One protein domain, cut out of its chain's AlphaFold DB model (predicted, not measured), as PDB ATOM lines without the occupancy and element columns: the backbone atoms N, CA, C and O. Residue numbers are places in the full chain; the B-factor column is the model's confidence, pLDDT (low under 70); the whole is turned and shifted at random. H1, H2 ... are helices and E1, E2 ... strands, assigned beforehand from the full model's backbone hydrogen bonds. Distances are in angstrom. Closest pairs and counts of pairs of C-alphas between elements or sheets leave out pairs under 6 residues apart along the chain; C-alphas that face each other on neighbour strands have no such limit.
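Overview. This is residues 2 to 72 of the 102 residues of the protein "ILEI domain-containing protein" of Chiloscyllium punctatum (UniProt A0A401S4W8). A small three-stranded sheet is joined by two short helices that meet at a slant; H2 reaches the sheet only with residues 34 to 36, and H1 sits beyond the E1 edge. The printed part has 71 residues, with two named helices and three named strands in the order H1 E1 H2 E2 E3. The sheet runs E1 - E2 - E3, all antiparallel; the class is mixed, helices and strands, with 31 residues in named elements, under half. The whole is compact, with a radius of gyration of the C-alphas of 12.0 A and spans of 32 by 29 by 17 A.

Arrangement. Start at H1, residues 2 to 7, which is not on the sheet. Its closest C-alpha pair to E1, residues 13 to 17, is Ile 5 and Ile 14, 7.7 A. H1 and H2, residues 28 to 36, are close but not clearly touching, the C-alphas of Ile 2 and Ala 30 closest at 6.1 A; they run the same way at a steep tilt of 45 degrees. H2 is on the sheet but only grazes it. E1 and E2, residues 50 to 56, are antiparallel; look for N 14 and O 55, 2.8 A apart. E2 and E3, residues 68 to 71, form a hairpin, with N 71 and O 50 at 2.8 A. H1 is apart from E2 and E3. In H1 and H2 every O i to N i+4 pair is within hydrogen-bond range.

Along the chain. Find C-alpha 2 at (39.142, -31.983, -28.108), where H1 begins its 8.7 A. E1 spans 13.4 A, H2 12.5 A and E2 20.4 A. E3 spans 10.2 A, ending at C-alpha 71 (22.347, -20.013, -39.650).

Size, cuts and confidence. The C-alphas farthest apart are those of Pro 9 and Thr 72, 32.6 A. The printed part has no cut. The links H2 to E2 and E2 to E3 are long. Look for pLDDT under 70 at residues 20 to 25, 47 and 72.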
ATOM      1  N   ILE A   2      38.313 -32.946 -28.862       85.75
ATOM      2  CA  ILE A   2      39.142 -31.983 -28.108       85.75
ATOM      3  C   ILE A   2      40.632 -32.325 -28.205       85.75
ATOM      4  O   ILE A   2      41.438 -31.456 -28.506       85.75
ATOM      5  N   GLU A   3      40.995 -33.597 -28.036       88.12
ATOM      6  CA  GLU A   3      42.385 -34.054 -28.172       88.12
ATOM      7  C   GLU A   3      42.999 -33.744 -29.540       88.12
ATOM      8  O   GLU A   3      44.174 -33.409 -29.620       88.12
ATOM      9  N   PHE A   4      42.210 -33.825 -30.614       87.44
ATOM     10  CA  PHE A   4      42.673 -33.489 -31.960       87.44
ATOM     11  C   PHE A   4      43.017 -32.000 -32.057       87.44
ATOM     12  O   PHE A   4      44.083 -31.643 -32.546       87.44
ATOM     13  N   ILE A   5      42.157 -31.138 -31.509       87.56
ATOM     14  CA  ILE A   5      42.386 -29.690 -31.490       87.56
ATOM     15  C   ILE A   5      43.586 -29.348 -30.590       87.56
ATOM     16  O   ILE A   5      44.449 -28.561 -30.973       87.56
ATOM     17  N   LYS A   6      43.697 -29.992 -29.421       88.81
ATOM     18  CA  LYS A   6      44.831 -29.823 -28.498       88.81
ATOM     19  C   LYS A   6      46.163 -30.235 -29.132       88.81
ATOM     20  O   LYS A   6      47.167 -29.595 -28.840       88.81
ATOM     21  N   LYS A   7      46.178 -31.238 -30.014       92.44
ATOM     22  CA  LYS A   7      47.380 -31.693 -30.737       92.44
ATOM     23  C   LYS A   7      47.796 -30.792 -31.905       92.44
ATOM     24  O   LYS A   7      48.909 -30.953 -32.392       92.44
ATOM     25  N   ALA A   8      46.947 -29.864 -32.356       89.81
ATOM     26  CA  ALA A   8      47.323 -28.931 -33.418       89.81
ATOM     27  C   ALA A   8      48.538 -28.081 -32.989       89.81
ATOM     28  O   ALA A   8      48.611 -27.707 -31.818       89.81
ATOM     29  N   PRO A   9      49.489 -27.764 -33.876       91.69
ATOM     30  CA  PRO A   9      50.612 -26.897 -33.527       91.69
ATOM     31  C   PRO A   9      50.146 -25.462 -33.241       91.69
ATOM     32  O   PRO A   9      49.097 -25.024 -33.725       91.69
ATOM     33  N   ASP A  10      50.925 -24.717 -32.462       91.94
ATOM     34  CA  ASP A  10      50.694 -23.282 -32.284       91.94
ATOM     35  C   ASP A  10      50.892 -22.548 -33.622       91.94
ATOM     36  O   ASP A  10      51.663 -22.980 -34.477       91.94
ATOM     37  N   GLY A  11      50.135 -21.475 -33.847       90.88
ATOM     38  CA  GLY A  11      50.008 -20.833 -35.159       90.88
ATOM     39  C   GLY A  11      48.940 -21.459 -36.065       90.88
ATOM     40  O   GLY A  11      48.755 -21.002 -37.190       90.88
ATOM     41  N   SER A  12      48.199 -22.471 -35.597       91.62
ATOM     42  CA  SER A  12      47.147 -23.116 -36.394       91.62
ATOM     43  C   SER A  12      45.831 -22.341 -36.409       91.62
ATOM     44  O   SER A  12      45.359 -21.828 -35.390       91.62
ATOM     45  N   LEU A  13      45.190 -22.362 -37.577       91.50
ATOM     46  CA  LEU A  13      43.823 -21.913 -37.798       91.50
ATOM     47  C   LEU A  13      42.878 -23.122 -37.711       91.50
ATOM     48  O   LEU A  13      43.096 -24.132 -38.377       91.50
ATOM     49  N   ILE A  14      41.827 -23.030 -36.899       91.31
ATOM     50  CA  ILE A  14      40.893 -24.134 -36.658       91.31
ATOM     51  C   ILE A  14      39.513 -23.736 -37.182       91.31
ATOM     52  O   ILE A  14      38.866 -22.858 -36.619       91.31
ATOM     53  N   LEU A  15      39.047 -24.405 -38.239       90.50
ATOM     54  CA  LEU A  15      37.688 -24.244 -38.761       90.50
ATOM     55  C   LEU A  15      36.792 -25.361 -38.232       90.50
ATOM     56  O   LEU A  15      37.102 -26.543 -38.377       90.50
ATOM     57  N   MET A  16      35.657 -24.986 -37.653       88.69
ATOM     58  CA  MET A  16      34.615 -25.908 -37.210       88.69
ATOM     59  C   MET A  16      33.294 -25.556 -37.882       88.69
ATOM     60  O   MET A  16      32.921 -24.389 -37.960       88.69
ATOM     61  N   ALA A  17      32.568 -26.571 -38.338       85.44
ATOM     62  CA  ALA A  17      31.225 -26.431 -38.883       85.44
ATOM     63  C   ALA A  17      30.340 -27.551 -38.332       85.44
ATOM     64  O   ALA A  17      30.768 -28.706 -38.259       85.44
ATOM     65  N   THR A  18      29.113 -27.222 -37.937       78.88
ATOM     66  CA  THR A  18      28.112 -28.227 -37.578       78.88
ATOM     67  C   THR A  18      27.346 -28.658 -38.821       78.88
ATOM     68  O   THR A  18      26.926 -27.831 -39.628       78.88
ATOM     69  N   PHE A  19      27.156 -29.968 -38.967       70.25
ATOM     70  CA  PHE A  19      26.313 -30.554 -40.002       70.25
ATOM     71  C   PHE A  19      25.237 -31.421 -39.350       70.25
ATOM     72  O   PHE A  19      25.537 -32.231 -38.474       70.25
ATOM     73  N   ASP A  20      23.997 -31.167 -39.766       58.19
ATOM     74  CA  ASP A  20      22.770 -31.931 -39.543       58.19
ATOM     75  C   ASP A  20      22.667 -32.689 -38.199       58.19
ATOM     76  O   ASP A  20      23.022 -33.856 -38.032       58.19
ATOM     77  N   ASN A  21      22.128 -31.968 -37.216       55.94
ATOM     78  CA  ASN A  21      21.430 -32.512 -36.056       55.94
ATOM     79  C   ASN A  21      22.187 -33.507 -35.148       55.94
ATOM     80  O   ASN A  21      21.729 -34.633 -34.973       55.94
ATOM     81  N   ARG A  22      23.245 -33.061 -34.445       50.56
ATOM     82  CA  ARG A  22      23.678 -33.623 -33.135       50.56
ATOM     83  C   ARG A  22      24.321 -32.571 -32.218       50.56
ATOM     84  O   ARG A  22      25.429 -32.775 -31.723       50.56
ATOM     85  N   SER A  23      23.622 -31.468 -31.921       53.41
ATOM     86  CA  SER A  23      24.031 -30.545 -30.836       53.41
ATOM     87  C   SER A  23      24.208 -31.260 -29.482       53.41
ATOM     88  O   SER A  23      24.910 -30.773 -28.603       53.41
ATOM     89  N   THR A  24      23.639 -32.461 -29.349       55.53
ATOM     90  CA  THR A  24      23.770 -33.394 -28.223       55.53
ATOM     91  C   THR A  24      25.122 -34.108 -28.114       55.53
ATOM     92  O   THR A  24      25.379 -34.721 -27.086       55.53
ATOM     93  N   ARG A  25      26.002 -34.056 -29.128       64.56
ATOM     94  CA  ARG A  25      27.338 -34.692 -29.082       64.56
ATOM     95  C   ARG A  25      28.465 -33.772 -28.614       64.56
ATOM     96  O   ARG A  25      29.597 -34.233 -28.472       64.56
ATOM     97  N   LEU A  26      28.182 -32.488 -28.395       74.50
ATOM     98  CA  LEU A  26      29.155 -31.575 -27.805       74.50
ATOM     99  C   LEU A  26      29.063 -31.650 -26.278       74.50
ATOM    100  O   LEU A  26      28.148 -31.091 -25.672       74.50
ATOM    101  N   ASN A  27      30.031 -32.332 -25.669       82.75
ATOM    102  CA  ASN A  27      30.167 -32.401 -24.216       82.75
ATOM    103  C   ASN A  27      30.546 -31.028 -23.631       82.75
ATOM    104  O   ASN A  27      31.106 -30.172 -24.319       82.75
ATOM    105  N   GLU A  28      30.296 -30.834 -22.338       86.56
ATOM    106  CA  GLU A  28      30.587 -29.574 -21.636       86.56
ATOM    107  C   GLU A  28      32.071 -29.180 -21.677       86.56
ATOM    108  O   GLU A  28      32.389 -28.006 -21.865       86.56
ATOM    109  N   GLU A  29      32.981 -30.157 -21.610       88.69
ATOM    110  CA  GLU A  29      34.422 -29.921 -21.773       88.69
ATOM    111  C   GLU A  29      34.747 -29.344 -23.159       88.69
ATOM    112  O   GLU A  29      35.545 -28.419 -23.288       88.69
ATOM    113  N   ALA A  30      34.085 -29.847 -24.206       86.56
ATOM    114  CA  ALA A  30      34.302 -29.373 -25.567       86.56
ATOM    115  C   ALA A  30      33.814 -27.937 -25.733       86.56
ATOM    116  O   ALA A  30      34.505 -27.128 -26.346       86.56
ATOM    117  N   LYS A  31      32.648 -27.613 -25.159       87.75
ATOM    118  CA  LYS A  31      32.116 -26.247 -25.166       87.75
ATOM    119  C   LYS A  31      33.072 -25.293 -24.462       87.75
ATOM    120  O   LYS A  31      33.406 -24.270 -25.044       87.75
ATOM    121  N   LYS A  32      33.563 -25.664 -23.274       91.06
ATOM    122  CA  LYS A  32      34.520 -24.855 -22.511       91.06
ATOM    123  C   LYS A  32      35.802 -24.601 -23.301       91.06
ATOM    124  O   LYS A  32      36.237 -23.465 -23.419       91.06
ATOM    125  N   TYR A  33      36.366 -25.641 -23.907       90.50
ATOM    126  CA  TYR A  33      37.588 -25.491 -24.691       90.50
ATOM    127  C   TYR A  33      37.388 -24.598 -25.928       90.50
ATOM    128  O   TYR A  33      38.244 -23.796 -26.280       90.50
ATOM    129  N   ILE A  34      36.232 -24.693 -26.584       89.50
ATOM    130  CA  ILE A  34      35.885 -23.841 -27.727       89.50
ATOM    131  C   ILE A  34      35.654 -22.379 -27.298       89.50
ATOM    132  O   ILE A  34      35.999 -21.465 -28.048       89.50
ATOM    133  N   GLU A  35      35.120 -22.133 -26.098       89.94
ATOM    134  CA  GLU A  35      35.051 -20.784 -25.513       89.94
ATOM    135  C   GLU A  35      36.440 -20.202 -25.255       89.94
ATOM    136  O   GLU A  35      36.677 -19.041 -25.578       89.94
ATOM    137  N   GLU A  36      37.368 -21.007 -24.732       89.88
ATOM    138  CA  GLU A  36      38.765 -20.604 -24.512       89.88
ATOM    139  C   GLU A  36      39.469 -20.236 -25.832       89.88
ATOM    140  O   GLU A  36      40.292 -19.324 -25.862       89.88
ATOM    141  N   LEU A  37      39.085 -20.872 -26.946       89.00
ATOM    142  CA  LEU A  37      39.528 -20.506 -28.301       89.00
ATOM    143  C   LEU A  37      38.860 -19.229 -28.851       89.00
ATOM    144  O   LEU A  37      39.208 -18.777 -29.944       89.00
ATOM    145  N   GLY A  38      37.905 -18.640 -28.125       88.25
ATOM    146  CA  GLY A  38      37.316 -17.333 -28.422       88.25
ATOM    147  C   GLY A  38      35.903 -17.344 -29.013       88.25
ATOM    148  O   GLY A  38      35.438 -16.297 -29.466       88.25
ATOM    149  N   SER A  39      35.201 -18.482 -29.034       88.44
ATOM    150  CA  SER A  39      33.800 -18.533 -29.484       88.44
ATOM    151  C   SER A  39      32.843 -17.980 -28.419       88.44
ATOM    152  O   SER A  39      32.883 -18.417 -27.269       88.44
ATOM    153  N   LYS A  40      31.891 -17.122 -28.813       88.06
ATOM    154  CA  LYS A  40      30.831 -16.593 -27.931       88.06
ATOM    155  C   LYS A  40      29.473 -17.263 -28.178       88.06
ATOM    156  O   LYS A  40      28.573 -17.148 -27.340       88.06
ATOM    157  N   LEU A  41      29.291 -17.953 -29.311       87.19
ATOM    158  CA  LEU A  41      28.014 -18.567 -29.697       87.19
ATOM    159  C   LEU A  41      27.902 -20.056 -29.351       87.19
ATOM    160  O   LEU A  41      26.780 -20.559 -29.333       87.19
ATOM    161  N   ILE A  42      28.991 -20.753 -29.004       86.69
ATOM    162  CA  ILE A  42      28.963 -22.201 -28.701       86.69
ATOM    163  C   ILE A  42      27.970 -22.587 -27.589       86.69
ATOM    164  O   ILE A  42      27.307 -23.620 -27.678       86.69
ATOM    165  N   ARG A  43      27.799 -21.742 -26.562       85.12
ATOM    166  CA  ARG A  43      26.797 -21.949 -25.491       85.12
ATOM    167  C   ARG A  43      25.374 -21.628 -25.915       85.12
ATOM    168  O   ARG A  43      24.433 -22.130 -25.314       85.12
ATOM    169  N   LYS A  44      25.222 -20.784 -26.935       84.06
ATOM    170  CA  LYS A  44      23.937 -20.320 -27.471       84.06
ATOM    171  C   LYS A  44      23.466 -21.177 -28.649       84.06
ATOM    172  O   LYS A  44      22.537 -20.794 -29.355       84.06
ATOM    173  N   LEU A  45      24.104 -22.323 -28.893       78.94
ATOM    174  CA  LEU A  45      23.687 -23.236 -29.948       78.94
ATOM    175  C   LEU A  45      22.331 -23.854 -29.622       78.94
ATOM    176  O   LEU A  45      22.178 -24.611 -28.665       78.94
ATOM    177  N   HIS A  46      21.351 -23.548 -30.465       73.62
ATOM    178  CA  HIS A  46      20.029 -24.152 -30.408       73.62
ATOM    179  C   HIS A  46      20.019 -25.531 -31.078       73.62
ATOM    180  O   HIS A  46      20.842 -25.846 -31.943       73.62
ATOM    181  N   PHE A  47      19.055 -26.363 -30.686       69.38
ATOM    182  CA  PHE A  47      18.802 -27.646 -31.335       69.38
ATOM    183  C   PHE A  47      18.539 -27.438 -32.838       69.38
ATOM    184  O   PHE A  47      17.717 -26.603 -33.206       69.38
ATOM    185  N   ARG A  48      19.263 -28.179 -33.692       70.81
ATOM    186  CA  ARG A  48      19.275 -28.050 -35.169       70.81
ATOM    187  C   ARG A  48      19.794 -26.715 -35.730       70.81
ATOM    188  O   ARG A  48      19.585 -26.426 -36.903       70.81
ATOM    189  N   GLY A  49      20.505 -25.917 -34.932       73.75
ATOM    190  CA  GLY A  49      21.203 -24.734 -35.432       73.75
ATOM    191  C   GLY A  49      22.471 -25.103 -36.208       73.75
ATOM    192  O   GLY A  49      23.340 -25.803 -35.683       73.75
ATOM    193  N   ASN A  50      22.607 -24.592 -37.433       82.88
ATOM    194  CA  ASN A  50      23.883 -24.631 -38.148       82.88
ATOM    195  C   ASN A  50      24.798 -23.548 -37.580       82.88
ATOM    196  O   ASN A  50      24.364 -22.411 -37.394       82.88
ATOM    197  N   TRP A  51      26.057 -23.881 -37.340       86.75
ATOM    198  CA  TRP A  51      27.056 -22.976 -36.793       86.75
ATOM    199  C   TRP A  51      28.406 -23.254 -37.425       86.75
ATOM    200  O   TRP A  51      28.809 -24.406 -37.582       86.75
ATOM    201  N   VAL A  52      29.092 -22.178 -37.782       89.31
ATOM    202  CA  VAL A  52      30.476 -22.201 -38.238       89.31
ATOM    203  C   VAL A  52      31.305 -21.311 -37.330       89.31
ATOM    204  O   VAL A  52      30.843 -20.248 -36.904       89.31
ATOM    205  N   PHE A  53      32.524 -21.749 -37.041       91.62
ATOM    206  CA  PHE A  53      33.456 -21.062 -36.164       91.62
ATOM    207  C   PHE A  53      34.890 -21.185 -36.650       91.62
ATOM    208  O   PHE A  53      35.312 -22.219 -37.164       91.62
ATOM    209  N   LEU A  54      35.625 -20.105 -36.435       92.62
ATOM    210  CA  LEU A  54      37.034 -19.952 -36.693       92.62
ATOM    211  C   LEU A  54      37.753 -19.652 -35.376       92.62
ATOM    212  O   LEU A  54      37.635 -18.554 -34.827       92.62
ATOM    213  N   GLY A  55      38.503 -20.636 -34.895       91.19
ATOM    214  CA  GLY A  55      39.393 -20.512 -33.748       91.19
ATOM    215  C   GLY A  55      40.849 -20.388 -34.177       91.19
ATOM    216  O   GLY A  55      41.231 -20.768 -35.286       91.19
ATOM    217  N   THR A  56      41.675 -19.885 -33.271       91.62
ATOM    218  CA  THR A  56      43.121 -19.764 -33.464       91.62
ATOM    219  C   THR A  56      43.853 -20.356 -32.280       91.62
ATOM    220  O   THR A  56      43.406 -20.242 -31.140       91.62
ATOM    221  N   LYS A  57      44.981 -21.010 -32.546       90.94
ATOM    222  CA  LYS A  57      45.839 -21.564 -31.501       90.94
ATOM    223  C   LYS A  57      47.158 -20.805 -31.468       90.94
ATOM    224  O   LYS A  57      47.846 -20.748 -32.478       90.94
ATOM    225  N   GLY A  58      47.506 -20.213 -30.325       87.69
ATOM    226  CA  GLY A  58      48.777 -19.496 -30.140       87.69
ATOM    227  C   GLY A  58      48.828 -18.074 -30.719       87.69
ATOM    228  O   GLY A  58      49.874 -17.440 -30.661       87.69
ATOM    229  N   PHE A  59      47.723 -17.551 -31.259       88.88
ATOM    230  CA  PHE A  59      47.607 -16.152 -31.687       88.88
ATOM    231  C   PHE A  59      46.156 -15.673 -31.623       88.88
ATOM    232  O   PHE A  59      45.226 -16.480 -31.556       88.88
ATOM    233  N   THR A  60      45.964 -14.356 -31.675       86.94
ATOM    234  CA  THR A  60      44.647 -13.717 -31.587       86.94
ATOM    235  C   THR A  60      44.314 -13.047 -32.912       86.94
ATOM    236  O   THR A  60      45.125 -12.299 -33.456       86.94
ATOM    237  N   LEU A  61      43.115 -13.296 -33.438       86.75
ATOM    238  CA  LEU A  61      42.619 -12.570 -34.610       86.75
ATOM    239  C   LEU A  61      42.296 -11.106 -34.252       86.75
ATOM    240  O   LEU A  61      42.021 -10.805 -33.087       86.75
ATOM    241  N   PRO A  62      42.235 -10.202 -35.242       88.12
ATOM    242  CA  PRO A  62      41.676  -8.868 -35.054       88.12
ATOM    243  C   PRO A  62      40.244  -8.918 -34.496       88.12
ATOM    244  O   PRO A  62      39.493  -9.869 -34.750       88.12
ATOM    245  N   GLU A  63      39.846  -7.913 -33.719       81.69
ATOM    246  CA  GLU A  63      38.512  -7.864 -33.099       81.69
ATOM    247  C   GLU A  63      37.385  -7.716 -34.133       81.69
ATOM    248  O   GLU A  63      36.316  -8.302 -33.983       81.69
ATOM    249  N   ASN A  64      37.654  -7.012 -35.234       87.25
ATOM    250  CA  ASN A  64      36.730  -6.808 -36.349       87.25
ATOM    251  C   ASN A  64      36.585  -8.029 -37.276       87.25
ATOM    252  O   ASN A  64      35.805  -7.984 -38.228       87.25
ATOM    253  N   PHE A  65      37.321  -9.114 -37.036       88.31
ATOM    254  CA  PHE A  65      37.231 -10.313 -37.860       88.31
ATOM    255  C   PHE A  65      35.998 -11.147 -37.485       88.31
ATOM    256  O   PHE A  65      35.796 -11.489 -36.318       88.31
ATOM    257  N   GLN A  66      35.187 -11.540 -38.472       87.75
ATOM    258  CA  GLN A  66      34.036 -12.407 -38.227       87.75
ATOM    259  C   GLN A  66      34.492 -13.846 -37.957       87.75
ATOM    260  O   GLN A  66      34.860 -14.576 -38.872       87.75
ATOM    261  N   ARG A  67      34.450 -14.263 -36.687       89.81
ATOM    262  CA  ARG A  67      34.919 -15.592 -36.253       89.81
ATOM    263  C   ARG A  67      33.831 -16.649 -36.201       89.81
ATOM    264  O   ARG A  67      34.139 -17.826 -36.237       89.81
ATOM    265  N   GLU A  68      32.569 -16.261 -36.089       90.69
ATOM    266  CA  GLU A  68      31.470 -17.214 -35.952       90.69
ATOM    267  C   GLU A  68      30.200 -16.723 -36.632       90.69
ATOM    268  O   GLU A  68      29.937 -15.520 -36.734       90.69
ATOM    269  N   LYS A  69      29.404 -17.679 -37.113       89.00
ATOM    270  CA  LYS A  69      28.104 -17.415 -37.716       89.00
ATOM    271  C   LYS A  69      27.172 -18.588 -37.463       89.00
ATOM    272  O   LYS A  69      27.528 -19.737 -37.703       89.00
ATOM    273  N   THR A  70      25.960 -18.279 -37.026       84.00
ATOM    274  CA  THR A  70      24.872 -19.250 -36.908       84.00
ATOM    275  C   THR A  70      23.895 -19.024 -38.053       84.00
ATOM    276  O   THR A  70      23.496 -17.885 -38.307       84.00
ATOM    277  N   ALA A  71      23.484 -20.086 -38.743       72.38
ATOM    278  CA  ALA A  71      22.347 -20.013 -39.650       72.38
ATOM    279  C   ALA A  71      21.078 -20.278 -38.837       72.38
ATOM    280  O   ALA A  71      20.612 -21.408 -38.701       72.38
ATOM    281  N   THR A  72      20.532 -19.220 -38.246       60.91
ATOM    282  CA  THR A  72      19.169 -19.267 -37.722       60.91
ATOM    283  C   THR A  72      18.232 -19.254 -38.926       60.91
ATOM    284  O   THR A  72      18.134 -18.237 -39.615       60.91
TER     285      THR A  72